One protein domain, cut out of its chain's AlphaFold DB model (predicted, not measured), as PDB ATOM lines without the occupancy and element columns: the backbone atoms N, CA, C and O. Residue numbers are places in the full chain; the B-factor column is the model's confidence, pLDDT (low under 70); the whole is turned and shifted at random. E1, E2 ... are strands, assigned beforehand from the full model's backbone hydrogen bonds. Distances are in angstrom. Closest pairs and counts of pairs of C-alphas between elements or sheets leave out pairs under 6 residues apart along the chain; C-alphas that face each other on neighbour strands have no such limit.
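Overview. This is residues 34 to 223 of the 224 residues of an uncharacterized protein of Hoeflea phototrophica (strain DSM 17068 / NCIMB 14078 / DFL-43) (UniProt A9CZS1). What is the main shape? The chain is wound in stacked turns, a solenoid with E1, E3, E5, E8, E10 and E11 side by side in one row, and E2, E4, E7, E9 and residues 154 to 159 of E11 in another. E1 is at one end of the stack and E13 and E14 are at the other, where residues 201 to 209 stick out. What is it made of? The printed part has 190 residues, no named helix and 14 named strands, E1 to E14 in chain order, in one twisted, branched sheet with parallel neighbour pairs; the class is all strand, with under half of the residues, 92, in named strands. The whole is compact, with a radius of gyration of the C-alphas of 16.0 A and spans of 49 by 37 by 33 A.

Along the chain. Where are the long strands? E11, residues 154 to 171, begins at C-alpha (30.713, 40.658, -8.887) and bends by 175 degrees at residue 164; its first and last C-alphas are 10.4 A apart. E10, residues 138 to 149, measures 23.7 A, E8, residues 113 to 121, 20.6 A, and E12, residues 185 to 197, 18.6 A. Where are the shorter ones? They are E1, residues 47 to 49, E2, 53 to 55, E3, 59 to 63, E4, 77 to 79, E5, 84 to 87, E6, 92 to 94, E7, 103 to 108, E9, 125 to 130, E13, 214 to 216, and E14, 220 to 223. C-alpha 47 is at (33.918, 34.545, -36.920) and C-alpha 223 at (10.216, 46.487, -17.186).

Arrangement. What is beside E11? E9 and E10 lie on one side, with N 129 and O 157 at 2.9 A and N 143 and O 164 at 2.9 A. E12 lies on the other side, with N 163 and O 193 at 3.0 A. What follows outward? E8 is parallel to E10, with N 115 and O 142 at 2.9 A, and on its other side has E5, N 86 and O 114 at 2.8 A, and E6, N 93 and O 119 at 2.8 A. Which strands are at the edges? E1, E2, E6, E13 and E14 are edge strands, and E1 and E14 are apart.

Size, cuts and confidence. How large is it? The two C-alphas farthest apart, of Trp 39 and Pro 208, are 49.2 A apart. Is it continuous? The printed part has no cut; the links E3 to E4, E11 to E12 and E12 to E13 are long. Where is confidence low? Residues 34 to 36, 73, 176 to 183, 200 to 213 and 218 have pLDDT under 70.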
ATOM      1  N   ARG A  34      47.452  35.351 -28.584       55.72
ATOM      2  CA  ARG A  34      46.749  36.431 -29.278       55.72
ATOM      3  C   ARG A  34      46.441  36.029 -30.718       55.72
ATOM      4  O   ARG A  34      46.697  36.794 -31.648       55.72
ATOM      5  N   ALA A  35      45.983  34.798 -30.923       57.94
ATOM      6  CA  ALA A  35      45.504  34.365 -32.221       57.94
ATOM      7  C   ALA A  35      44.282  35.225 -32.536       57.94
ATOM      8  O   ALA A  35      43.229  35.105 -31.922       57.94
ATOM      9  N   SER A  36      44.501  36.181 -33.430       68.44
ATOM     10  CA  SER A  36      43.496  37.077 -33.975       68.44
ATOM     11  C   SER A  36      42.265  36.238 -34.372       68.44
ATOM     12  O   SER A  36      42.436  35.306 -35.146       68.44
ATOM     13  N   PRO A  37      41.057  36.457 -33.830       70.50
ATOM     14  CA  PRO A  37      39.919  35.539 -34.011       70.50
ATOM     15  C   PRO A  37      39.344  35.506 -35.442       70.50
ATOM     16  O   PRO A  37      38.404  34.770 -35.717       70.50
ATOM     17  N   TYR A  38      39.900  36.281 -36.374       79.56
ATOM     18  CA  TYR A  38      39.293  36.574 -37.675       79.56
ATOM     19  C   TYR A  38      39.624  35.573 -38.798       79.56
ATOM     20  O   TYR A  38      39.304  35.827 -39.955       79.56
ATOM     21  N   TRP A  39      40.288  34.445 -38.516       80.75
ATOM     22  CA  TRP A  39      40.729  33.516 -39.578       80.75
ATOM     23  C   TRP A  39      39.656  32.522 -40.031       80.75
ATOM     24  O   TRP A  39      39.809  31.895 -41.078       80.75
ATOM     25  N   HIS A  40      38.595  32.349 -39.244       88.00
ATOM     26  CA  HIS A  40      37.589  31.313 -39.465       88.00
ATOM     27  C   HIS A  40      36.197  31.932 -39.527       88.00
ATOM     28  O   HIS A  40      35.449  31.909 -38.553       88.00
ATOM     29  N   GLU A  41      35.877  32.518 -40.679       93.94
ATOM     30  CA  GLU A  41      34.528  32.983 -40.992       93.94
ATOM     31  C   GLU A  41      33.596  31.781 -41.225       93.94
ATOM     32  O   GLU A  41      33.963  30.787 -41.856       93.94
ATOM     33  N   LEU A  42      32.396  31.859 -40.665       93.56
ATOM     34  CA  LEU A  42      31.292  30.921 -40.819       93.56
ATOM     35  C   LEU A  42      30.453  31.291 -42.044       93.56
ATOM     36  O   LEU A  42      30.447  32.438 -42.485       93.56
ATOM     37  N   ASP A  43      29.622  30.361 -42.515       95.62
ATOM     38  CA  ASP A  43      28.699  30.606 -43.636       95.62
ATOM     39  C   ASP A  43      27.704  31.759 -43.381       95.62
ATOM     40  O   ASP A  43      27.120  32.300 -44.318       95.62
ATOM     41  N   ASN A  44      27.492  32.144 -42.116       95.06
ATOM     42  CA  ASN A  44      26.633  33.263 -41.726       95.06
ATOM     43  C   ASN A  44      27.374  34.612 -41.600       95.06
ATOM     44  O   ASN A  44      26.762  35.588 -41.166       95.06
ATOM     45  N   GLY A  45      28.661  34.672 -41.959       95.31
ATOM     46  CA  GLY A  45      29.492  35.879 -41.892       95.31
ATOM     47  C   GLY A  45      30.015  36.225 -40.492       95.31
ATOM     48  O   GLY A  45      30.563  37.308 -40.290       95.31
ATOM     49  N   CYS A  46      29.828  35.345 -39.504       97.06
ATOM     50  CA  CYS A  46      30.406  35.495 -38.169       97.06
ATOM     51  C   CYS A  46      31.749  34.760 -38.065       97.06
ATOM     52  O   CYS A  46      31.977  33.766 -38.744       97.06
ATOM     53  N   PHE A  47      32.633  35.193 -37.174       96.56
ATOM     54  CA  PHE A  47      33.918  34.545 -36.920       96.56
ATOM     55  C   PHE A  47      33.828  33.553 -35.758       96.56
ATOM     56  O   PHE A  47      33.182  33.817 -34.743       96.56
ATOM     57  N   MET A  48      34.485  32.403 -35.888       95.94
ATOM     58  CA  MET A  48      34.507  31.384 -34.842       95.94
ATOM     59  C   MET A  48      35.376  31.804 -33.649       95.94
ATOM     60  O   MET A  48      36.514  32.242 -33.807       95.94
ATOM     61  N   LEU A  49      34.866  31.567 -32.442       95.12
ATOM     62  CA  LEU A  49      35.613  31.623 -31.190       95.12
ATOM     63  C   LEU A  49      35.785  30.200 -30.640       95.12
ATOM     64  O   LEU A  49      34.806  29.462 -30.509       95.12
ATOM     65  N   PHE A  50      37.024  29.843 -30.301       92.62
ATOM     66  CA  PHE A  50      37.395  28.556 -29.682       92.62
ATOM     67  C   PHE A  50      38.154  28.720 -28.361       92.62
ATOM     68  O   PHE A  50      38.305  27.782 -27.591       92.62
ATOM     69  N   ALA A  51      38.692  29.909 -28.112       92.31
ATOM     70  CA  ALA A  51      39.558  30.186 -26.981       92.31
ATOM     71  C   ALA A  51      39.471  31.670 -26.632       92.31
ATOM     72  O   ALA A  51      38.608  32.394 -27.136       92.31
ATOM     73  N   THR A  52      40.381  32.113 -25.772       93.00
ATOM     74  CA  THR A  52      40.507  33.519 -25.423       93.00
ATOM     75  C   THR A  52      40.759  34.372 -26.667       93.00
ATOM     76  O   THR A  52      41.499  33.970 -27.569       93.00
ATOM     77  N   ALA A  53      40.131  35.545 -26.739       93.62
ATOM     78  CA  ALA A  53      40.255  36.423 -27.898       93.62
ATOM     79  C   ALA A  53      40.211  37.908 -27.528       93.62
ATOM     80  O   ALA A  53      39.537  38.331 -26.587       93.62
ATOM     81  N   VAL A  54      40.922  38.703 -28.329       95.06
ATOM     82  CA  VAL A  54      40.822  40.162 -28.346       95.06
ATOM     83  C   VAL A  54      39.980  40.551 -29.555       95.06
ATOM     84  O   VAL A  54      40.329  40.193 -30.676       95.06
ATOM     85  N   LEU A  55      38.871  41.245 -29.312       95.69
ATOM     86  CA  LEU A  55      37.964  41.755 -30.335       95.69
ATOM     87  C   LEU A  55      38.240  43.256 -30.499       95.69
ATOM     88  O   LEU A  55      37.618  44.092 -29.844       95.69
ATOM     89  N   ASP A  56      39.223  43.589 -31.330       96.12
ATOM     90  CA  ASP A  56      39.687  44.959 -31.601       96.12
ATOM     91  C   ASP A  56      39.203  45.501 -32.957       96.12
ATOM     92  O   ASP A  56      39.649  46.550 -33.420       96.12
ATOM     93  N   GLN A  57      38.249  44.802 -33.577       96.00
ATOM     94  CA  GLN A  57      37.595  45.193 -34.821       96.00
ATOM     95  C   GLN A  57      36.088  44.907 -34.750       96.00
ATOM     96  O   GLN A  57      35.688  43.946 -34.081       96.00
ATOM     97  N   PRO A  58      35.255  45.695 -35.458       97.88
ATOM     98  CA  PRO A  58      33.834  45.409 -35.630       97.88
ATOM     99  C   PRO A  58      33.590  44.025 -36.226       97.88
ATOM    100  O   PRO A  58      34.369  43.557 -37.057       97.88
ATOM    101  N   GLY A  59      32.479  43.389 -35.862       96.94
ATOM    102  CA  GLY A  59      32.124  42.099 -36.444       96.94
ATOM    103  C   GLY A  59      31.143  41.277 -35.624       96.94
ATOM    104  O   GLY A  59      30.720  41.657 -34.530       96.94
ATOM    105  N   CYS A  60      30.790  40.122 -36.179       98.12
ATOM    106  CA  CYS A  60      30.029  39.085 -35.498       98.12
ATOM    107  C   CYS A  60      30.962  37.940 -35.092       98.12
ATOM    108  O   CYS A  60      31.794  37.521 -35.892       98.12
ATOM    109  N   PHE A  61      30.807  37.416 -33.880       97.94
ATOM    110  CA  PHE A  61      31.647  36.369 -33.311       97.94
ATOM    111  C   PHE A  61      30.786  35.315 -32.615       97.94
ATOM    112  O   PHE A  61      29.895  35.642 -31.830       97.94
ATOM    113  N   GLU A  62      31.064  34.043 -32.882       98.12
ATOM    114  CA  GLU A  62      30.289  32.916 -32.374       98.12
ATOM    115  C   GLU A  62      31.163  31.889 -31.660       98.12
ATOM    116  O   GLU A  62      32.078  31.319 -32.258       98.12
ATOM    117  N   LEU A  63      30.820  31.571 -30.412       97.50
ATOM    118  CA  LEU A  63      31.464  30.486 -29.672       97.50
ATOM    119  C   LEU A  63      31.019  29.124 -30.210       97.50
ATOM    120  O   LEU A  63      29.825  28.831 -30.281       97.50
ATOM    121  N   GLN A  64      31.983  28.290 -30.600       96.81
ATOM    122  CA  GLN A  64      31.690  26.993 -31.219       96.81
ATOM    123  C   GLN A  64      31.622  25.843 -30.210       96.81
ATOM    124  O   GLN A  64      30.878  24.880 -30.413       96.81
ATOM    125  N   GLU A  65      32.335  25.956 -29.093       96.62
ATOM    126  CA  GLU A  65      32.424  24.919 -28.067       96.62
ATOM    127  C   GLU A  65      32.522  25.508 -26.662       96.62
ATOM    128  O   GLU A  65      32.757  26.702 -26.492       96.62
ATOM    129  N   ASP A  66      32.296  24.668 -25.655       97.88
ATOM    130  CA  ASP A  66      32.503  25.078 -24.271       97.88
ATOM    131  C   ASP A  66      34.002  25.294 -24.027       97.88
ATOM    132  O   ASP A  66      34.833  24.495 -24.456       97.88
ATOM    133  N   VAL A  67      34.346  26.366 -23.316       95.88
ATOM    134  CA  VAL A  67      35.734  26.758 -23.048       95.88
ATOM    135  C   VAL A  67      36.007  26.675 -21.555       95.88
ATOM    136  O   VAL A  67      35.261  27.224 -20.745       95.88
ATOM    137  N   VAL A  68      37.111  26.025 -21.193       95.38
ATOM    138  CA  VAL A  68      37.621  25.969 -19.819       95.38
ATOM    139  C   VAL A  68      38.999  26.620 -19.779       95.38
ATOM    140  O   VAL A  68      39.897  26.236 -20.526       95.38
ATOM    141  N   LEU A  69      39.164  27.617 -18.915       92.75
ATOM    142  CA  LEU A  69      40.413  28.336 -18.700       92.75
ATOM    143  C   LEU A  69      41.015  27.915 -17.361       92.75
ATOM    144  O   LEU A  69      40.414  28.108 -16.309       92.75
ATOM    145  N   GLU A  70      42.227  27.369 -17.401       88.50
ATOM    146  CA  GLU A  70      42.924  26.860 -16.211       88.50
ATOM    147  C   GLU A  70      43.911  27.874 -15.597       88.50
ATOM    148  O   GLU A  70      44.521  27.601 -14.568       88.50
ATOM    149  N   GLY A  71      44.104  29.040 -16.228       80.19
ATOM    150  CA  GLY A  71      45.115  30.028 -15.841       80.19
ATOM    151  C   GLY A  71      44.544  31.361 -15.355       80.19
ATOM    152  O   GLY A  71      43.511  31.820 -15.832       80.19
ATOM    153  N   ASP A  72      45.280  32.025 -14.462       71.56
ATOM    154  CA  ASP A  72      44.883  33.297 -13.828       71.56
ATOM    155  C   ASP A  72      45.109  34.555 -14.690       71.56
ATOM    156  O   ASP A  72      44.805  35.667 -14.251       71.56
ATOM    157  N   ASN A  73      45.671  34.416 -15.895       66.25
ATOM    158  CA  ASN A  73      46.196  35.557 -16.655       66.25
ATOM    159  C   ASN A  73      45.343  36.005 -17.843       66.25
ATOM    160  O   ASN A  73      45.676  37.026 -18.440       66.25
ATOM    161  N   ASP A  74      44.266  35.296 -18.178       71.00
ATOM    162  CA  ASP A  74      43.535  35.564 -19.413       71.00
ATOM    163  C   ASP A  74      42.041  35.818 -19.129       71.00
ATOM    164  O   ASP A  74      41.374  35.037 -18.447       71.00
ATOM    165  N   TYR A  75      41.509  36.927 -19.656       90.88
ATOM    166  CA  TYR A  75      40.068  37.085 -19.880       90.88
ATOM    167  C   TYR A  75      39.635  36.087 -20.959       90.88
ATOM    168  O   TYR A  75      40.435  35.763 -21.842       90.88
ATOM    169  N   PHE A  76      38.377  35.642 -20.961       95.12
ATOM    170  CA  PHE A  76      37.877  34.910 -22.126       95.12
ATOM    171  C   PHE A  76      37.747  35.847 -23.331       95.12
ATOM    172  O   PHE A  76      38.342  35.588 -24.372       95.12
ATOM    173  N   LEU A  77      37.051  36.975 -23.183       96.50
ATOM    174  CA  LEU A  77      36.992  37.997 -24.229       96.50
ATOM    175  C   LEU A  77      37.450  39.344 -23.700       96.50
ATOM    176  O   LEU A  77      37.001  39.790 -22.645       96.50
ATOM    177  N   TYR A  78      38.292  40.007 -24.484       96.62
ATOM    178  CA  TYR A  78      38.614  41.417 -24.324       96.62
ATOM    179  C   TYR A  78      38.086  42.190 -25.531       96.62
ATOM    180  O   TYR A  78      38.586  42.026 -26.642       96.62
ATOM    181  N   ILE A  79      37.054  43.002 -25.326       97.38
ATOM    182  CA  ILE A  79      36.383  43.780 -26.367       97.38
ATOM    183  C   ILE A  79      36.893  45.215 -26.300       97.38
ATOM    184  O   ILE A  79      36.737  45.883 -25.280       97.38
ATOM    185  N   ASN A  80      37.496  45.676 -27.391       97.06
ATOM    186  CA  ASN A  80      38.077  47.011 -27.524       97.06
ATOM    187  C   ASN A  80      37.726  47.610 -28.896       97.06
ATOM    188  O   ASN A  80      38.584  48.114 -29.616       97.06
ATOM    189  N   SER A  81      36.461  47.466 -29.296       97.50
ATOM    190  CA  SER A  81      35.922  47.958 -30.564       97.50
ATOM    191  C   SER A  81      34.429  48.249 -30.437       97.50
ATOM    192  O   SER A  81      33.749  47.722 -29.557       97.50
ATOM    193  N   SER A  82      33.919  49.074 -31.349       98.44
ATOM    194  CA  SER A  82      32.480  49.264 -31.560       98.44
ATOM    195  C   SER A  82      31.917  48.218 -32.527       98.44
ATOM    196  O   SER A  82      32.681  47.533 -33.210       98.44
ATOM    197  N   ASP A  83      30.588  48.119 -32.586       98.38
ATOM    198  CA  ASP A  83      29.829  47.263 -33.508       98.38
ATOM    199  C   ASP A  83      30.224  45.780 -33.416       98.38
ATOM    200  O   ASP A  83      30.374  45.068 -34.413       98.38
ATOM    201  N   VAL A  84      30.405  45.316 -32.178       98.50
ATOM    202  CA  VAL A  84      30.773  43.937 -31.853       98.50
ATOM    203  C   VAL A  84      29.535  43.160 -31.430       98.50
ATOM    204  O   VAL A  84      28.819  43.551 -30.510       98.50
ATOM    205  N   GLN A  85      29.301  42.020 -32.073       98.69
ATOM    206  CA  GLN A  85      28.237  41.084 -31.721       98.69
ATOM    207  C   GLN A  85      28.853  39.750 -31.322       98.69
ATOM    208  O   GLN A  85      29.464  39.080 -32.145       98.69
ATOM    209  N   VAL A  86      28.685  39.352 -30.067       98.62
ATOM    210  CA  VAL A  86      29.138  38.069 -29.534       98.62
ATOM    211  C   VAL A  86      27.922  37.202 -29.240       98.62
ATOM    212  O   VAL A  86      27.050  37.577 -28.457       98.62
ATOM    213  N   ASN A  87      27.880  36.013 -29.825       98.56
ATOM    214  CA  ASN A  87      26.877  35.003 -29.527       98.56
ATOM    215  C   ASN A  87      27.565  33.750 -28.980       98.56
ATOM    216  O   ASN A  87      28.343  33.094 -29.670       98.56
ATOM    217  N   LEU A  88      27.270  33.404 -27.731       98.56
ATOM    218  CA  LEU A  88      27.846  32.239 -27.071       98.56
ATOM    219  C   LEU A  88      27.121  30.932 -27.447       98.56
ATOM    220  O   LEU A  88      27.566  29.867 -27.044       98.56
ATOM    221  N   LYS A  89      26.027  30.972 -28.225       98.00
ATOM    222  CA  LYS A  89      25.306  29.800 -28.780       98.00
ATOM    223  C   LYS A  89      24.920  28.720 -27.761       98.00
ATOM    224  O   LYS A  89      24.955  27.524 -28.051       98.00
ATOM    225  N   GLY A  90      24.546  29.140 -26.560       98.12
ATOM    226  CA  GLY A  90      24.208  28.272 -25.435       98.12
ATOM    227  C   GLY A  90      25.414  27.579 -24.795       98.12
ATOM    228  O   GLY A  90      25.215  26.727 -23.935       98.12
ATOM    229  N   LYS A  91      26.641  27.917 -25.205       98.56
ATOM    230  CA  LYS A  91      27.885  27.345 -24.684       98.56
ATOM    231  C   LYS A  91      28.289  27.971 -23.354       98.56
ATOM    232  O   LYS A  91      27.825  29.053 -22.969       98.56
ATOM    233  N   ALA A  92      29.152  27.256 -22.649       98.31
ATOM    234  CA  ALA A  92      29.702  27.642 -21.366       98.31
ATOM    235  C   ALA A  92      31.158  28.093 -21.485       98.31
ATOM    236  O   ALA A  92      31.975  27.471 -22.157       98.31
ATOM    237  N   VAL A  93      31.486  29.155 -20.760       97.50
ATOM    238  CA  VAL A  93      32.848  29.636 -20.556       97.50
ATOM    239  C   VAL A  93      33.139  29.558 -19.066       97.50
ATOM    240  O   VAL A  93      32.508  30.251 -18.268       97.50
ATOM    241  N   THR A  94      34.096  28.722 -18.686       96.38
ATOM    242  CA  THR A  94      34.460  28.474 -17.290       96.38
ATOM    243  C   THR A  94      35.881  28.952 -17.035       96.38
ATOM    244  O   THR A  94      36.821  28.484 -17.668       96.38
ATOM    245  N   GLY A  95      36.031  29.906 -16.125       94.56
ATOM    246  CA  GLY A  95      37.309  30.391 -15.629       94.56
ATOM    247  C   GLY A  95      37.911  29.478 -14.553       94.56
ATOM    248  O   GLY A  95      37.305  28.477 -14.165       94.56
ATOM    249  N   PRO A  96      39.077  29.855 -14.004       91.50
ATOM    250  CA  PRO A  96      39.826  29.032 -13.051       91.50
ATOM    251  C   PRO A  96      39.169  28.932 -11.659       91.50
ATOM    252  O   PRO A  96      39.694  28.273 -10.764       91.50
ATOM    253  N   GLY A  97      38.015  29.573 -11.451       88.31
ATOM    254  CA  GLY A  97      37.229  29.492 -10.224       88.31
ATOM    255  C   GLY A  97      37.385  30.717  -9.326       88.31
ATOM    256  O   GLY A  97      37.732  31.813  -9.764       88.31
ATOM    257  N   GLN A  98      37.098  30.550  -8.032       79.88
ATOM    258  CA  GLN A  98      36.951  31.685  -7.111       79.88
ATOM    259  C   GLN A  98      38.265  32.430  -6.804       79.88
ATOM    260  O   GLN A  98      38.235  33.565  -6.329       79.88
ATOM    261  N   SER A  99      39.416  31.820  -7.093       82.62
ATOM    262  CA  SER A  99      40.732  32.463  -7.005       82.62
ATOM    263  C   SER A  99      41.048  33.368  -8.194       82.62
ATOM    264  O   SER A  99      42.031  34.108  -8.128       82.62
ATOM    265  N   SER A 100      40.221  33.338  -9.248       86.44
ATOM    266  CA  SER A 100      40.403  34.169 -10.433       86.44
ATOM    267  C   SER A 100      40.524  35.642 -10.050       86.44
ATOM    268  O   SER A 100      39.853  36.140  -9.141       86.44
ATOM    269  N   THR A 101      41.385  36.348 -10.776       88.62
ATOM    270  CA  THR A 101      41.515  37.808 -10.701       88.62
ATOM    271  C   THR A 101      40.970  38.509 -11.945       88.62
ATOM    272  O   THR A 101      41.023  39.734 -12.029       88.62
ATOM    273  N   GLN A 102      40.416  37.743 -12.890       89.25
ATOM    274  CA  GLN A 102      40.072  38.208 -14.231       89.25
ATOM    275  C   GLN A 102      38.569  38.275 -14.455       89.25
ATOM    276  O   GLN A 102      37.780  37.720 -13.692       89.25
ATOM    277  N   SER A 103      38.177  38.957 -15.529       95.31
ATOM    278  CA  SER A 103      36.783  38.955 -15.980       95.31
ATOM    279  C   SER A 103      36.563  37.856 -17.020       95.31
ATOM    280  O   SER A 103      37.479  37.556 -17.782       95.31
ATOM    281  N   GLY A 104      35.363  37.282 -17.094       96.81
ATOM    282  CA  GLY A 104      35.002  36.410 -18.211       96.81
ATOM    283  C   GLY A 104      35.001  37.211 -19.507       96.81
ATOM    284  O   GLY A 104      35.814  36.978 -20.398       96.81
ATOM    285  N   ILE A 105      34.154  38.234 -19.562       98.06
ATOM    286  CA  ILE A 105      34.157  39.216 -20.646       98.06
ATOM    287  C   ILE A 105      34.535  40.579 -20.081       98.06
ATOM    288  O   ILE A 105      33.933  41.039 -19.108       98.06
ATOM    289  N   TYR A 106      35.525  41.219 -20.695       97.88
ATOM    290  CA  TYR A 106      35.947  42.572 -20.376       97.88
ATOM    291  C   TYR A 106      35.735  43.501 -21.576       97.88
ATOM    292  O   TYR A 106      36.248  43.237 -22.659       97.88
ATOM    293  N   ILE A 107      34.969  44.573 -21.381       98.44
ATOM    294  CA  ILE A 107      34.654  45.592 -22.386       98.44
ATOM    295  C   ILE A 107      35.360  46.891 -21.991       98.44
ATOM    296  O   ILE A 107      35.126  47.411 -20.899       98.44
ATOM    297  N   ASN A 108      36.206  47.407 -22.878       97.75
ATOM    298  CA  ASN A 108      36.991  48.619 -22.677       97.75
ATOM    299  C   ASN A 108      36.540  49.693 -23.675       97.75
ATOM    300  O   ASN A 108      37.104  49.815 -24.761       97.75
ATOM    301  N   GLY A 109      35.493  50.436 -23.315       97.62
ATOM    302  CA  GLY A 109      34.824  51.390 -24.202       97.62
ATOM    303  C   GLY A 109      34.118  50.754 -25.408       97.62
ATOM    304  O   GLY A 109      33.994  49.534 -25.524       97.62
ATOM    305  N   GLY A 110      33.629  51.610 -26.309       97.81
ATOM    306  CA  GLY A 110      32.993  51.219 -27.571       97.81
ATOM    307  C   GLY A 110      31.504  51.563 -27.660       97.81
ATOM    308  O   GLY A 110      30.879  52.046 -26.719       97.81
ATOM    309  N   ASP A 111      30.919  51.344 -28.830       98.69
ATOM    310  CA  ASP A 111      29.508  51.602 -29.117       98.69
ATOM    311  C   ASP A 111      28.849  50.377 -29.763       98.69
ATOM    312  O   ASP A 111      29.503  49.623 -30.476       98.69
ATOM    313  N   ASN A 112      27.547  50.196 -29.536       98.50
ATOM    314  CA  ASN A 112      26.730  49.136 -30.128       98.50
ATOM    315  C   ASN A 112      27.319  47.722 -29.944       98.50
ATOM    316  O   ASN A 112      27.523  46.976 -30.903       98.50
ATOM    317  N   ILE A 113      27.591  47.355 -28.692       98.75
ATOM    318  CA  ILE A 113      28.104  46.030 -28.333       98.75
ATOM    319  C   ILE A 113      26.935  45.134 -27.926       98.75
ATOM    320  O   ILE A 113      26.080  45.539 -27.137       98.75
ATOM    321  N   LYS A 114      26.890  43.907 -28.446       98.81
ATOM    322  CA  LYS A 114      25.859  42.911 -28.127       98.81
ATOM    323  C   LYS A 114      26.511  41.616 -27.672       98.81
ATOM    324  O   LYS A 114      27.394  41.114 -28.359       98.81
ATOM    325  N   ILE A 115      26.075  41.062 -26.547       98.69
ATOM    326  CA  ILE A 115      26.563  39.779 -26.026       98.69
ATOM    327  C   ILE A 115      25.353  38.932 -25.651       98.69
ATOM    328  O   ILE A 115      24.508  39.385 -24.879       98.69
ATOM    329  N   ALA A 116      25.264  37.716 -26.188       98.69
ATOM    330  CA  ALA A 116      24.056  36.918 -26.034       98.69
ATOM    331  C   ALA A 116      24.270  35.407 -25.889       98.69
ATOM    332  O   ALA A 116      25.263  34.852 -26.360       98.69
ATOM    333  N   ASN A 117      23.252  34.754 -25.322       98.25
ATOM    334  CA  ASN A 117      22.974  33.316 -25.374       98.25
ATOM    335  C   ASN A 117      24.109  32.421 -24.864       98.25
ATOM    336  O   ASN A 117      24.720  31.703 -25.649       98.25
ATOM    337  N   GLY A 118      24.376  32.384 -23.563       98.31
ATOM    338  CA  GLY A 118      25.347  31.431 -23.015       98.31
ATOM    339  C   GLY A 118      25.574  31.568 -21.524       98.31
ATOM    340  O   GLY A 118      24.803  32.224 -20.820       98.31
ATOM    341  N   SER A 119      26.635  30.929 -21.036       98.38
ATOM    342  CA  SER A 119      26.998  30.986 -19.622       98.38
ATOM    343  C   SER A 119      28.465  31.318 -19.383       98.38
ATOM    344  O   SER A 119      29.340  30.911 -20.142       98.38
ATOM    345  N   ILE A 120      28.716  32.081 -18.321       97.94
ATOM    346  CA  ILE A 120      30.037  32.541 -17.893       97.94
ATOM    347  C   ILE A 120      30.181  32.210 -16.408       97.94
ATOM    348  O   ILE A 120      29.374  32.665 -15.596       97.94
ATOM    349  N   ALA A 121      31.195  31.431 -16.039       96.12
ATOM    350  CA  ALA A 121      31.374  30.972 -14.667       96.12
ATOM    351  C   ALA A 121      32.823  31.017 -14.184       96.12
ATOM    352  O   ALA A 121      33.739  30.914 -14.986       96.12
ATOM    353  N   GLY A 122      33.046  31.134 -12.871       93.50
ATOM    354  CA  GLY A 122      34.379  30.946 -12.277       93.50
ATOM    355  C   GLY A 122      35.388  32.069 -12.559       93.50
ATOM    356  O   GLY A 122      36.581  31.805 -12.707       93.50
ATOM    357  N   PHE A 123      34.920  33.315 -12.637       94.19
ATOM    358  CA  PHE A 123      35.747  34.514 -12.838       94.19
ATOM    359  C   PHE A 123      35.670  35.463 -11.636       94.19
ATOM    360  O   PHE A 123      34.761  35.355 -10.821       94.19
ATOM    361  N   LEU A 124      36.579  36.437 -11.522       93.31
ATOM    362  CA  LEU A 124      36.426  37.524 -10.542       93.31
ATOM    363  C   LEU A 124      35.179  38.356 -10.834       93.31
ATOM    364  O   LEU A 124      34.367  38.625  -9.944       93.31
ATOM    365  N   PHE A 125      35.051  38.714 -12.110       95.12
ATOM    366  CA  PHE A 125      33.889  39.366 -12.684       95.12
ATOM    367  C   PHE A 125      33.330  38.480 -13.794       95.12
ATOM    368  O   PHE A 125      34.086  38.054 -14.660       95.12
ATOM    369  N   GLY A 126      32.032  38.196 -13.828       96.38
ATOM    370  CA  GLY A 126      31.461  37.512 -14.995       96.38
ATOM    371  C   GLY A 126      31.593  38.387 -16.241       96.38
ATOM    372  O   GLY A 126      32.264  38.021 -17.208       96.38
ATOM    373  N   ILE A 127      31.013  39.585 -16.168       98.06
ATOM    374  CA  ILE A 127      31.095  40.612 -17.209       98.06
ATOM    375  C   ILE A 127      31.496  41.934 -16.560       98.06
ATOM    376  O   ILE A 127      30.867  42.376 -15.595       98.06
ATOM    377  N   ARG A 128      32.538  42.566 -17.095       97.81
ATOM    378  CA  ARG A 128      33.008  43.891 -16.688       97.81
ATOM    379  C   ARG A 128      33.017  44.818 -17.896       97.81
ATOM    380  O   ARG A 128      33.584  44.462 -18.922       97.81
ATOM    381  N   GLY A 129      32.430  45.998 -17.762       98.06
ATOM    382  CA  GLY A 129      32.511  47.061 -18.759       98.06
ATOM    383  C   GLY A 129      32.895  48.380 -18.110       98.06
ATOM    384  O   GLY A 129      32.256  48.772 -17.135       98.06
ATOM    385  N   GLU A 130      33.920  49.043 -18.637       97.62
ATOM    386  CA  GLU A 130      34.341  50.375 -18.195       97.62
ATOM    387  C   GLU A 130      34.774  51.264 -19.369       97.62
ATOM    388  O   GLU A 130      35.046  50.748 -20.463       97.62
ATOM    389  N   PRO A 131      34.813  52.596 -19.180       97.50
ATOM    390  CA  PRO A 131      35.391  53.507 -20.156       97.50
ATOM    391  C   PRO A 131      36.849  53.160 -20.465       97.50
ATOM    392  O   PRO A 131      37.553  52.580 -19.639       97.50
ATOM    393  N   THR A 132      37.330  53.573 -21.636       96.81
ATOM    394  CA  THR A 132      38.754  53.453 -21.970       96.81
ATOM    395  C   THR A 132      39.627  54.270 -21.014       96.81
ATOM    396  O   THR A 132      39.149  55.151 -20.295       96.81
ATOM    397  N   SER A 133      40.946  54.052 -21.053       94.12
ATOM    398  CA  SER A 133      41.914  54.876 -20.312       94.12
ATOM    399  C   SER A 133      41.836  56.369 -20.645       94.12
ATOM    400  O   SER A 133      42.196  57.194 -19.807       94.12
ATOM    401  N   ASP A 134      41.354  56.710 -21.842       96.25
ATOM    402  CA  ASP A 134      41.179  58.091 -22.303       96.25
ATOM    403  C   ASP A 134      39.803  58.663 -21.914       96.25
ATOM    404  O   ASP A 134      39.485  59.812 -22.219       96.25
ATOM    405  N   GLY A 135      38.985  57.874 -21.209       96.00
ATOM    406  CA  GLY A 135      37.659  58.254 -20.736       96.00
ATOM    407  C   GLY A 135      36.555  58.094 -21.778       96.00
ATOM    408  O   GLY A 135      35.463  58.626 -21.578       96.00
ATOM    409  N   GLU A 136      36.798  57.385 -22.885       95.75
ATOM    410  CA  GLU A 136      35.738  57.103 -23.853       95.75
ATOM    411  C   GLU A 136      34.752  56.088 -23.255       95.75
ATOM    412  O   GLU A 136      35.153  54.964 -22.944       95.75
ATOM    413  N   PRO A 137      33.469  56.448 -23.071       96.38
ATOM    414  CA  PRO A 137      32.509  55.576 -22.413       96.38
ATOM    415  C   PRO A 137      32.094  54.418 -23.323       96.38
ATOM    416  O   PRO A 137      32.177  54.507 -24.552       96.38
ATOM    417  N   ILE A 138      31.533  53.370 -22.720       98.19
ATOM    418  CA  ILE A 138      30.699  52.424 -23.461       98.19
ATOM    419  C   ILE A 138      29.374  53.138 -23.750       98.19
ATOM    420  O   ILE A 138      28.710  53.600 -22.826       98.19
ATOM    421  N   ARG A 139      28.980  53.286 -25.016       98.12
ATOM    422  CA  ARG A 139      27.782  54.065 -25.376       98.12
ATOM    423  C   ARG A 139      26.503  53.245 -25.315       98.12
ATOM    424  O   ARG A 139      25.587  53.638 -24.608       98.12
ATOM    425  N   ARG A 140      26.446  52.134 -26.049       98.38
ATOM    426  CA  ARG A 140      25.286  51.234 -26.107       98.38
ATOM    427  C   ARG A 140      25.734  49.796 -25.911       98.38
ATOM    428  O   ARG A 140      26.556  49.303 -26.686       98.38
ATOM    429  N   LEU A 141      25.171  49.128 -24.909       98.50
ATOM    430  CA  LEU A 141      25.443  47.728 -24.596       98.50
ATOM    431  C   LEU A 141      24.139  46.936 -24.478       98.50
ATOM    432  O   LEU A 141      23.229  47.321 -23.750       98.50
ATOM    433  N   MET A 142      24.061  45.803 -25.168       98.56
ATOM    434  CA  MET A 142      22.946  44.865 -25.068       98.56
ATOM    435  C   MET A 142      23.447  43.522 -24.544       98.56
ATOM    436  O   MET A 142      24.316  42.899 -25.155       98.56
ATOM    437  N   LEU A 143      22.881  43.068 -23.431       98.25
ATOM    438  CA  LEU A 143      23.125  41.746 -22.863       98.25
ATOM    439  C   LEU A 143      21.823  40.946 -22.910       98.25
ATOM    440  O   LEU A 143      20.805  41.428 -22.416       98.25
ATOM    441  N   SER A 144      21.834  39.739 -23.477       98.06
ATOM    442  CA  SER A 144      20.613  38.925 -23.556       98.06
ATOM    443  C   SER A 144      20.828  37.429 -23.340       98.06
ATOM    444  O   SER A 144      21.764  36.837 -23.870       98.06
ATOM    445  N   ASN A 145      19.937  36.785 -22.584       97.38
ATOM    446  CA  ASN A 145      19.960  35.334 -22.340       97.38
ATOM    447  C   ASN A 145      21.320  34.844 -21.805       97.38
ATOM    448  O   ASN A 145      21.921  33.902 -22.337       97.38
ATOM    449  N   LEU A 146      21.844  35.527 -20.785       97.81
ATOM    450  CA  LEU A 146      23.140  35.216 -20.185       97.81
ATOM    451  C   LEU A 146      22.969  34.682 -18.771       97.81
ATOM    452  O   LEU A 146      22.271  35.263 -17.939       97.81
ATOM    453  N   LYS A 147      23.694  33.605 -18.477       97.12
ATOM    454  CA  LYS A 147      23.833  33.062 -17.131       97.12
ATOM    455  C   LYS A 147      25.242  33.317 -16.609       97.12
ATOM    456  O   LYS A 147      26.202  32.765 -17.133       97.12
ATOM    457  N   VAL A 148      25.368  34.099 -15.547       96.50
ATOM    458  CA  VAL A 148      26.632  34.302 -14.836       96.50
ATOM    459  C   VAL A 148      26.585  33.536 -13.522       96.50
ATOM    460  O   VAL A 148      25.666  33.732 -12.731       96.50
ATOM    461  N   SER A 149      27.549  32.660 -13.254       94.75
ATOM    462  CA  SER A 149      27.589  31.903 -11.996       94.75
ATOM    463  C   SER A 149      28.975  31.859 -11.375       94.75
ATOM    464  O   SER A 149      29.982  32.062 -12.041       94.75
ATOM    465  N   ASP A 150      29.039  31.609 -10.070       92.38
ATOM    466  CA  ASP A 150      30.300  31.365  -9.358       92.38
ATOM    467  C   ASP A 150      31.362  32.466  -9.537       92.38
ATOM    468  O   ASP A 150      32.564  32.203  -9.445       92.38
ATOM    469  N   ALA A 151      30.932  33.708  -9.788       91.62
ATOM    470  CA  ALA A 151      31.847  34.836  -9.821       91.62
ATOM    471  C   ALA A 151      32.347  35.144  -8.398       91.62
ATOM    472  O   ALA A 151      31.591  35.054  -7.425       91.62
ATOM    473  N   SER A 152      33.632  35.467  -8.251       89.75
ATOM    474  CA  SER A 152      34.257  35.576  -6.930       89.75
ATOM    475  C   SER A 152      34.063  36.930  -6.256       89.75
ATOM    476  O   SER A 152      34.188  37.001  -5.033       89.75
ATOM    477  N   LEU A 153      33.703  37.973  -7.014       90.50
ATOM    478  CA  LEU A 153      33.414  39.305  -6.477       90.50
ATOM    479  C   LEU A 153      32.093  39.891  -6.991       90.50
ATOM    480  O   LEU A 153      31.203  40.162  -6.184       90.50
ATOM    481  N   ILE A 154      31.946  40.098  -8.304       92.44
ATOM    482  CA  ILE A 154      30.713  40.658  -8.887       92.44
ATOM    483  C   ILE A 154      30.303  39.847 -10.113       92.44
ATOM    484  O   ILE A 154      31.141  39.552 -10.958       92.44
ATOM    485  N   GLY A 155      29.022  39.505 -10.250       94.75
ATOM    486  CA  GLY A 155      28.526  38.858 -11.465       94.75
ATOM    487  C   GLY A 155      28.686  39.764 -12.688       94.75
ATOM    488  O   GLY A 155      29.445  39.453 -13.606       94.75
ATOM    489  N   ILE A 156      28.005  40.909 -12.680       96.75
ATOM    490  CA  ILE A 156      28.038  41.895 -13.766       96.75
ATOM    491  C   ILE A 156      28.338  43.281 -13.190       96.75
ATOM    492  O   ILE A 156      27.654  43.731 -12.275       96.75
ATOM    493  N   THR A 157      29.348  43.969 -13.722       96.38
ATOM    494  CA  THR A 157      29.660  45.365 -13.377       96.38
ATOM    495  C   THR A 157      29.836  46.197 -14.641       96.38
ATOM    496  O   THR A 157      30.692  45.887 -15.463       96.38
ATOM    497  N   LEU A 158      29.030  47.243 -14.811       97.50
ATOM    498  CA  LEU A 158      28.995  48.047 -16.034       97.50
ATOM    499  C   LEU A 158      29.031  49.539 -15.710       97.50
ATOM    500  O   LEU A 158      28.267  50.002 -14.863       97.50
ATOM    501  N   ASP A 159      29.883  50.269 -16.418       96.94
ATOM    502  CA  ASP A 159      29.898  51.727 -16.505       96.94
ATOM    503  C   ASP A 159      29.718  52.124 -17.982       96.94
ATOM    504  O   ASP A 159      30.616  51.948 -18.811       96.94
ATOM    505  N   VAL A 160      28.491  52.514 -18.333       96.94
ATOM    506  CA  VAL A 160      27.971  52.570 -19.710       96.94
ATOM    507  C   VAL A 160      26.911  53.661 -19.828       96.94
ATOM    508  O   VAL A 160      26.179  53.891 -18.884       96.94
ATOM    509  N   ASN A 161      26.761  54.336 -20.967       96.31
ATOM    510  CA  ASN A 161      25.715  55.354 -21.113       96.31
ATOM    511  C   ASN A 161      24.320  54.722 -21.203       96.31
ATOM    512  O   ASN A 161      23.438  55.079 -20.427       96.31
ATOM    513  N   GLU A 162      24.129  53.785 -22.132       96.69
ATOM    514  CA  GLU A 162      22.866  53.094 -22.381       96.69
ATOM    515  C   GLU A 162      23.065  51.577 -22.326       96.69
ATOM    516  O   GLU A 162      23.901  51.016 -23.047       96.69
ATOM    517  N   VAL A 163      22.276  50.897 -21.496       97.50
ATOM    518  CA  VAL A 163      22.291  49.436 -21.410       97.50
ATOM    519  C   VAL A 163      20.892  48.840 -21.492       97.50
ATOM    520  O   VAL A 163      19.962  49.306 -20.840       97.50
ATOM    521  N   SER A 164      20.766  47.767 -22.271       97.00
ATOM    522  CA  SER A 164      19.593  46.897 -22.301       97.00
ATOM    523  C   SER A 164      19.998  45.499 -21.860       97.00
ATOM    524  O   SER A 164      20.919  44.903 -22.418       97.00
ATOM    525  N   MET A 165      19.305  44.961 -20.869       96.56
ATOM    526  CA  MET A 165      19.573  43.654 -20.286       96.56
ATOM    527  C   MET A 165      18.274  42.851 -20.229       96.56
ATOM    528  O   MET A 165      17.319  43.291 -19.595       96.56
ATOM    529  N   SER A 166      18.239  41.677 -20.859       96.19
ATOM    530  CA  SER A 166      17.078  40.777 -20.832       96.19
ATOM    531  C   SER A 166      17.494  39.322 -20.618       96.19
ATOM    532  O   SER A 166      18.572  38.900 -21.040       96.19
ATOM    533  N   GLY A 167      16.677  38.537 -19.913       94.88
ATOM    534  CA  GLY A 167      16.984  37.121 -19.659       94.88
ATOM    535  C   GLY A 167      18.323  36.905 -18.935       94.88
ATOM    536  O   GLY A 167      19.065  35.967 -19.240       94.88
ATOM    537  N   ILE A 168      18.689  37.807 -18.017       95.19
ATOM    538  CA  ILE A 168      19.943  37.728 -17.258       95.19
ATOM    539  C   ILE A 168      19.718  36.948 -15.965       95.19
ATOM    540  O   ILE A 168      18.873  37.295 -15.146       95.19
ATOM    541  N   THR A 169      20.523  35.911 -15.748       94.31
ATOM    542  CA  THR A 169      20.535  35.137 -14.503       94.31
ATOM    543  C   THR A 169      21.909  35.221 -13.858       94.31
ATOM    544  O   THR A 169      22.883  34.736 -14.428       94.31
ATOM    545  N   VAL A 170      21.998  35.774 -12.647       92.88
ATOM    546  CA  VAL A 170      23.232  35.750 -11.845       92.88
ATOM    547  C   VAL A 170      23.048  34.813 -10.654       92.88
ATOM    548  O   VAL A 170      22.115  34.967  -9.871       92.88
ATOM    549  N   ILE A 171      23.927  33.818 -10.526       91.88
ATOM    550  CA  ILE A 171      23.898  32.821  -9.451       91.88
ATOM    551  C   ILE A 171      25.127  32.997  -8.567       91.88
ATOM    552  O   ILE A 171      26.262  32.757  -8.985       91.88
ATOM    553  N   ALA A 172      24.886  33.374  -7.314       85.25
ATOM    554  CA  ALA A 172      25.931  33.465  -6.306       85.25
ATOM    555  C   ALA A 172      26.564  32.086  -6.020       85.25
ATOM    556  O   ALA A 172      25.854  31.076  -6.014       85.25
ATOM    557  N   PRO A 173      27.863  32.028  -5.673       84.12
ATOM    558  CA  PRO A 173      28.508  30.767  -5.333       84.12
ATOM    559  C   PRO A 173      27.854  30.099  -4.111       84.12
ATOM    560  O   PRO A 173      27.673  30.743  -3.063       84.12
ATOM    561  N   GLN A 174      27.525  28.808  -4.240       77.44
ATOM    562  CA  GLN A 174      26.822  28.018  -3.213       77.44
ATOM    563  C   GLN A 174      27.675  27.765  -1.961       77.44
ATOM    564  O   GLN A 174      27.138  27.699  -0.856       77.44
ATOM    565  N   GLU A 175      29.002  27.704  -2.103       75.19
ATOM    566  CA  GLU A 175      29.917  27.396  -1.003       75.19
ATOM    567  C   GLU A 175      30.891  28.543  -0.701       75.19
ATOM    568  O   GLU A 175      31.420  29.214  -1.591       75.19
ATOM    569  N   VAL A 176      31.126  28.768   0.597       56.47
ATOM    570  CA  VAL A 176      32.136  29.689   1.142       56.47
ATOM    571  C   VAL A 176      33.477  28.950   1.204       56.47
ATOM    572  O   VAL A 176      34.039  28.752   2.275       56.47
ATOM    573  N   GLN A 177      33.974  28.445   0.079       57.00
ATOM    574  CA  GLN A 177      35.336  27.914   0.053       57.00
ATOM    575  C   GLN A 177      36.295  29.099  -0.066       57.00
ATOM    576  O   GLN A 177      36.275  29.769  -1.088       57.00
ATOM    577  N   ASN A 178      37.064  29.385   0.998       57.03
ATOM    578  CA  ASN A 178      38.184  30.345   1.054       57.03
ATOM    579  C   ASN A 178      38.101  31.481   0.021       57.03
ATOM    580  O   ASN A 178      38.949  31.609  -0.866       57.03
ATOM    581  N   LYS A 179      37.048  32.298   0.115       60.25
ATOM    582  CA  LYS A 179      36.888  33.419  -0.802       60.25
ATOM    583  C   LYS A 179      37.954  34.455  -0.490       60.25
ATOM    584  O   LYS A 179      38.179  34.803   0.664       60.25
ATOM    585  N   LYS A 180      38.578  34.990  -1.537       67.88
ATOM    586  CA  LYS A 180      39.447  36.166  -1.420       67.88
ATOM    587  C   LYS A 180      38.671  37.402  -0.929       67.88
ATOM    588  O   LYS A 180      39.283  38.320  -0.390       67.88
ATOM    589  N   TYR A 181      37.345  37.416  -1.107       69.19
ATOM    590  CA  TYR A 181      36.454  38.521  -0.758       69.19
ATOM    591  C   TYR A 181      35.193  38.026  -0.027       69.19
ATOM    592  O   TYR A 181      34.577  37.044  -0.435       69.19
ATOM    593  N   ASP A 182      34.783  38.741   1.025       66.56
ATOM    594  CA  ASP A 182      33.654  38.360   1.895       66.56
ATOM    595  C   ASP A 182      32.277  38.827   1.397       66.56
ATOM    596  O   ASP A 182      31.251  38.541   2.017       66.56
ATOM    597  N   TYR A 183      32.226  39.549   0.279       68.62
ATOM    598  CA  TYR A 183      30.990  40.081  -0.285       68.62
ATOM    599  C   TYR A 183      30.841  39.679  -1.749       68.62
ATOM    600  O   TYR A 183      31.820  39.542  -2.479       68.62
ATOM    601  N   PHE A 184      29.590  39.495  -2.162       75.19
ATOM    602  CA  PHE A 184      29.208  39.222  -3.539       75.19
ATOM    603  C   PHE A 184      28.130  40.219  -3.947       75.19
ATOM    604  O   PHE A 184      27.192  40.457  -3.185       75.19
ATOM    605  N   VAL A 185      28.283  40.807  -5.129       82.06
ATOM    606  CA  VAL A 185      27.274  41.675  -5.743       82.06
ATOM    607  C   VAL A 185      26.812  41.001  -7.026       82.06
ATOM    608  O   VAL A 185      27.644  40.596  -7.834       82.06
ATOM    609  N   ASP A 186      25.502  40.877  -7.225       87.69
ATOM    610  CA  ASP A 186      24.984  40.205  -8.417       87.69
ATOM    611  C   ASP A 186      25.252  41.073  -9.649       87.69
ATOM    612  O   ASP A 186      25.992  40.694 -10.561       87.69
ATOM    613  N   ILE A 187      24.672  42.273  -9.637       92.94
ATOM    614  CA  ILE A 187      24.680  43.211 -10.754       92.94
ATOM    615  C   ILE A 187      24.903  44.623 -10.206       92.94
ATOM    616  O   ILE A 187      24.198  45.079  -9.301       92.94
ATOM    617  N   ARG A 188      25.883  45.323 -10.780       93.75
ATOM    618  CA  ARG A 188      26.165  46.742 -10.561       93.75
ATOM    619  C   ARG A 188      26.171  47.462 -11.903       93.75
ATOM    620  O   ARG A 188      27.003  47.157 -12.751       93.75
ATOM    621  N   VAL A 189      25.289  48.440 -12.076       94.94
ATOM    622  CA  VAL A 189      25.218  49.240 -13.307       94.94
ATOM    623  C   VAL A 189      25.245  50.722 -12.960       94.94
ATOM    624  O   VAL A 189      24.396  51.205 -12.210       94.94
ATOM    625  N   ASN A 190      26.220  51.428 -13.521       94.88
ATOM    626  CA  ASN A 190      26.273  52.881 -13.608       94.88
ATOM    627  C   ASN A 190      25.907  53.262 -15.045       94.88
ATOM    628  O   ASN A 190      26.694  52.991 -15.953       94.88
ATOM    629  N   ALA A 191      24.701  53.800 -15.254       94.75
ATOM    630  CA  ALA A 191      24.239  54.160 -16.587       94.75
ATOM    631  C   ALA A 191      23.255  55.321 -16.606       94.75
ATOM    632  O   ALA A 191      22.433  55.463 -15.706       94.75
ATOM    633  N   GLN A 192      23.318  56.118 -17.675       93.44
ATOM    634  CA  GLN A 192      22.376  57.217 -17.913       93.44
ATOM    635  C   GLN A 192      20.996  56.690 -18.311       93.44
ATOM    636  O   GLN A 192      19.976  57.293 -17.994       93.44
ATOM    637  N   THR A 193      20.960  55.577 -19.039       94.25
ATOM    638  CA  THR A 193      19.735  54.903 -19.459       94.25
ATOM    639  C   THR A 193      19.921  53.405 -19.290       94.25
ATOM    640  O   THR A 193      20.923  52.830 -19.716       94.25
ATOM    641  N   CYS A 194      18.969  52.762 -18.627       95.25
ATOM    642  CA  CYS A 194      19.065  51.360 -18.265       95.25
ATOM    643  C   CYS A 194      17.688  50.719 -18.396       95.25
ATOM    644  O   CYS A 194      16.740  51.160 -17.752       95.25
ATOM    645  N   TYR A 195      17.609  49.691 -19.240       94.88
ATOM    646  CA  TYR A 195      16.436  48.851 -19.431       94.88
ATOM    647  C   TYR A 195      16.766  47.449 -18.936       94.88
ATOM    648  O   TYR A 195      17.663  46.793 -19.472       94.88
ATOM    649  N   TYR A 196      16.058  46.993 -17.906       93.69
ATOM    650  CA  TYR A 196      16.219  45.645 -17.373       93.69
ATOM    651  C   TYR A 196      14.888  44.901 -17.413       93.69
ATOM    652  O   TYR A 196      13.943  45.261 -16.708       93.69
ATOM    653  N   GLU A 197      14.828  43.868 -18.250       92.88
ATOM    654  CA  GLU A 197      13.707  42.940 -18.355       92.88
ATOM    655  C   GLU A 197      14.063  41.668 -17.583       92.88
ATOM    656  O   GLU A 197      14.932  40.881 -17.980       92.88
ATOM    657  N   GLN A 198      13.425  41.502 -16.427       81.50
ATOM    658  CA  GLN A 198      13.643  40.347 -15.572       81.50
ATOM    659  C   GLN A 198      12.612  39.270 -15.904       81.50
ATOM    660  O   GLN A 198      11.425  39.456 -15.646       81.50
ATOM    661  N   ASP A 199      13.071  38.118 -16.397       75.62
ATOM    662  CA  ASP A 199      12.222  36.932 -16.497       75.62
ATOM    663  C   ASP A 199      11.905  36.442 -15.080       75.62
ATOM    664  O   ASP A 199      12.693  35.741 -14.437       75.62
ATOM    665  N   TRP A 200      10.746  36.849 -14.560       57.00
ATOM    666  CA  TRP A 200      10.196  36.362 -13.299       57.00
ATOM    667  C   TRP A 200       9.711  34.921 -13.470       57.00
ATOM    668  O   TRP A 200       8.521  34.623 -13.414       57.00
ATOM    669  N   HIS A 201      10.641  33.993 -13.660       57.31
ATOM    670  CA  HIS A 201      10.368  32.602 -13.356       57.31
ATOM    671  C   HIS A 201      10.429  32.457 -11.841       57.31
ATOM    672  O   HIS A 201      11.498  32.485 -11.236       57.31
ATOM    673  N   GLU A 202       9.239  32.395 -11.246       50.75
ATOM    674  CA  GLU A 202       8.970  32.128  -9.839       50.75
ATOM    675  C   GLU A 202       9.870  30.973  -9.374       50.75
ATOM    676  O   GLU A 202       9.632  29.805  -9.676       50.75
ATOM    677  N   ALA A 203      10.989  31.313  -8.726       50.28
ATOM    678  CA  ALA A 203      11.909  30.330  -8.186       50.28
ATOM    679  C   ALA A 203      11.190  29.645  -7.024       50.28
ATOM    680  O   ALA A 203      11.205  30.133  -5.891       50.28
ATOM    681  N   GLU A 204      10.494  28.548  -7.326       49.03
ATOM    682  CA  GLU A 204       9.841  27.695  -6.347       49.03
ATOM    683  C   GLU A 204      10.865  27.274  -5.285       49.03
ATOM    684  O   GLU A 204      11.714  26.411  -5.494       49.03
ATOM    685  N   SER A 205      10.765  27.935  -4.128       52.00
ATOM    686  CA  SER A 205      10.999  27.384  -2.798       52.00
ATOM    687  C   SER A 205      12.235  26.489  -2.667       52.00
ATOM    688  O   SER A 205      12.106  25.275  -2.761       52.00
ATOM    689  N   LEU A 206      13.390  27.044  -2.279       46.69
ATOM    690  CA  LEU A 206      14.339  26.351  -1.394       46.69
ATOM    691  C   LEU A 206      15.329  27.350  -0.755       46.69
ATOM    692  O   LEU A 206      16.220  27.875  -1.413       46.69
ATOM    693  N   LYS A 207      15.195  27.502   0.573       52.28
ATOM    694  CA  LYS A 207      16.060  28.223   1.539       52.28
ATOM    695  C   LYS A 207      15.986  29.762   1.538       52.28
ATOM    696  O   LYS A 207      15.723  30.369   0.507       52.28
ATOM    697  N   PRO A 208      16.164  30.393   2.725       42.59
ATOM    698  CA  PRO A 208      15.972  31.830   2.894       42.59
ATOM    699  C   PRO A 208      16.847  32.597   1.898       42.59
ATOM    700  O   PRO A 208      18.038  32.284   1.783       42.59
ATOM    701  N   PRO A 209      16.271  33.563   1.167       49.81
ATOM    702  CA  PRO A 209      16.964  34.232   0.085       49.81
ATOM    703  C   PRO A 209      18.167  34.974   0.663       49.81
ATOM    704  O   PRO A 209      18.015  35.866   1.499       49.81
ATOM    705  N   ARG A 210      19.377  34.628   0.205       55.47
ATOM    706  CA  ARG A 210      20.444  35.631   0.191       55.47
ATOM    707  C   ARG A 210      19.872  36.805  -0.593       55.47
ATOM    708  O   ARG A 210      19.408  36.613  -1.715       55.47
ATOM    709  N   THR A 211      19.820  37.970   0.041       53.38
ATOM    710  CA  THR A 211      19.311  39.196  -0.565       53.38
ATOM    711  C   THR A 211      20.069  39.413  -1.864       53.38
ATOM    712  O   THR A 211      21.280  39.625  -1.814       53.38
ATOM    713  N   GLN A 212      19.387  39.299  -3.006       58.72
ATOM    714  CA  GLN A 212      19.980  39.705  -4.272       58.72
ATOM    715  C   GLN A 212      20.335  41.183  -4.143       58.72
ATOM    716  O   GLN A 212      19.474  42.006  -3.818       58.72
ATOM    717  N   ILE A 213      21.613  41.509  -4.312       66.31
ATOM    718  CA  ILE A 213      22.084  42.890  -4.219       66.31
ATOM    719  C   ILE A 213      22.138  43.412  -5.642       66.31
ATOM    720  O   ILE A 213      23.170  43.362  -6.314       66.31
ATOM    721  N   LEU A 214      20.983  43.891  -6.088       75.19
ATOM    722  CA  LEU A 214      20.845  44.641  -7.320       75.19
ATOM    723  C   LEU A 214      21.150  46.114  -7.017       75.19
ATOM    724  O   LEU A 214      20.347  46.813  -6.402       75.19
ATOM    725  N   ALA A 215      22.342  46.568  -7.407       78.75
ATOM    726  CA  ALA A 215      22.767  47.958  -7.260       78.75
ATOM    727  C   ALA A 215      22.626  48.673  -8.608       78.75
ATOM    728  O   ALA A 215      23.592  48.806  -9.364       78.75
ATOM    729  N   LEU A 216      21.401  49.099  -8.908       78.62
ATOM    730  CA  LEU A 216      21.093  49.958 -10.050       78.62
ATOM    731  C   LEU A 216      21.060  51.418  -9.590       78.62
ATOM    732  O   LEU A 216      20.649  51.711  -8.464       78.62
ATOM    733  N   GLN A 217      21.486  52.341 -10.454       77.25
ATOM    734  CA  GLN A 217      21.201  53.760 -10.243       77.25
ATOM    735  C   GLN A 217      19.690  54.029 -10.253       77.25
ATOM    736  O   GLN A 217      18.909  53.242 -10.787       77.25
ATOM    737  N   ALA A 218      19.295  55.154  -9.649       63.66
ATOM    738  CA  ALA A 218      17.896  55.525  -9.426       63.66
ATOM    739  C   ALA A 218      17.043  55.587 -10.709       63.66
ATOM    740  O   ALA A 218      15.827  55.437 -10.621       63.66
ATOM    741  N   ASP A 219      17.680  55.751 -11.871       70.81
ATOM    742  CA  ASP A 219      17.016  55.977 -13.155       70.81
ATOM    743  C   ASP A 219      16.931  54.712 -14.037       70.81
ATOM    744  O   ASP A 219      16.580  54.804 -15.210       70.81
ATOM    745  N   CYS A 220      17.255  53.517 -13.515       76.50
ATOM    746  CA  CYS A 220      17.069  52.284 -14.286       76.50
ATOM    747  C   CYS A 220      15.585  51.881 -14.337       76.50
ATOM    748  O   CYS A 220      14.960  51.622 -13.305       76.50
ATOM    749  N   GLU A 221      15.033  51.793 -15.548       76.69
ATOM    750  CA  GLU A 221      13.668  51.343 -15.790       76.69
ATOM    751  C   GLU A 221      13.599  49.813 -15.692       76.69
ATOM    752  O   GLU A 221      14.171  49.070 -16.495       76.69
ATOM    753  N   LEU A 222      12.875  49.338 -14.678       77.19
ATOM    754  CA  LEU A 222      12.534  47.929 -14.519       77.19
ATOM    755  C   LEU A 222      11.253  47.649 -15.309       77.19
ATOM    756  O   LEU A 222      10.161  48.013 -14.862       77.19
ATOM    757  N   SER A 223      11.381  47.003 -16.469       70.31
ATOM    758  CA  SER A 223      10.216  46.487 -17.186       70.31
ATOM    759  C   SER A 223       9.778  45.184 -16.528       70.31
ATOM    760  O   SER A 223      10.605  44.330 -16.203       70.31
TER     761      SER A 223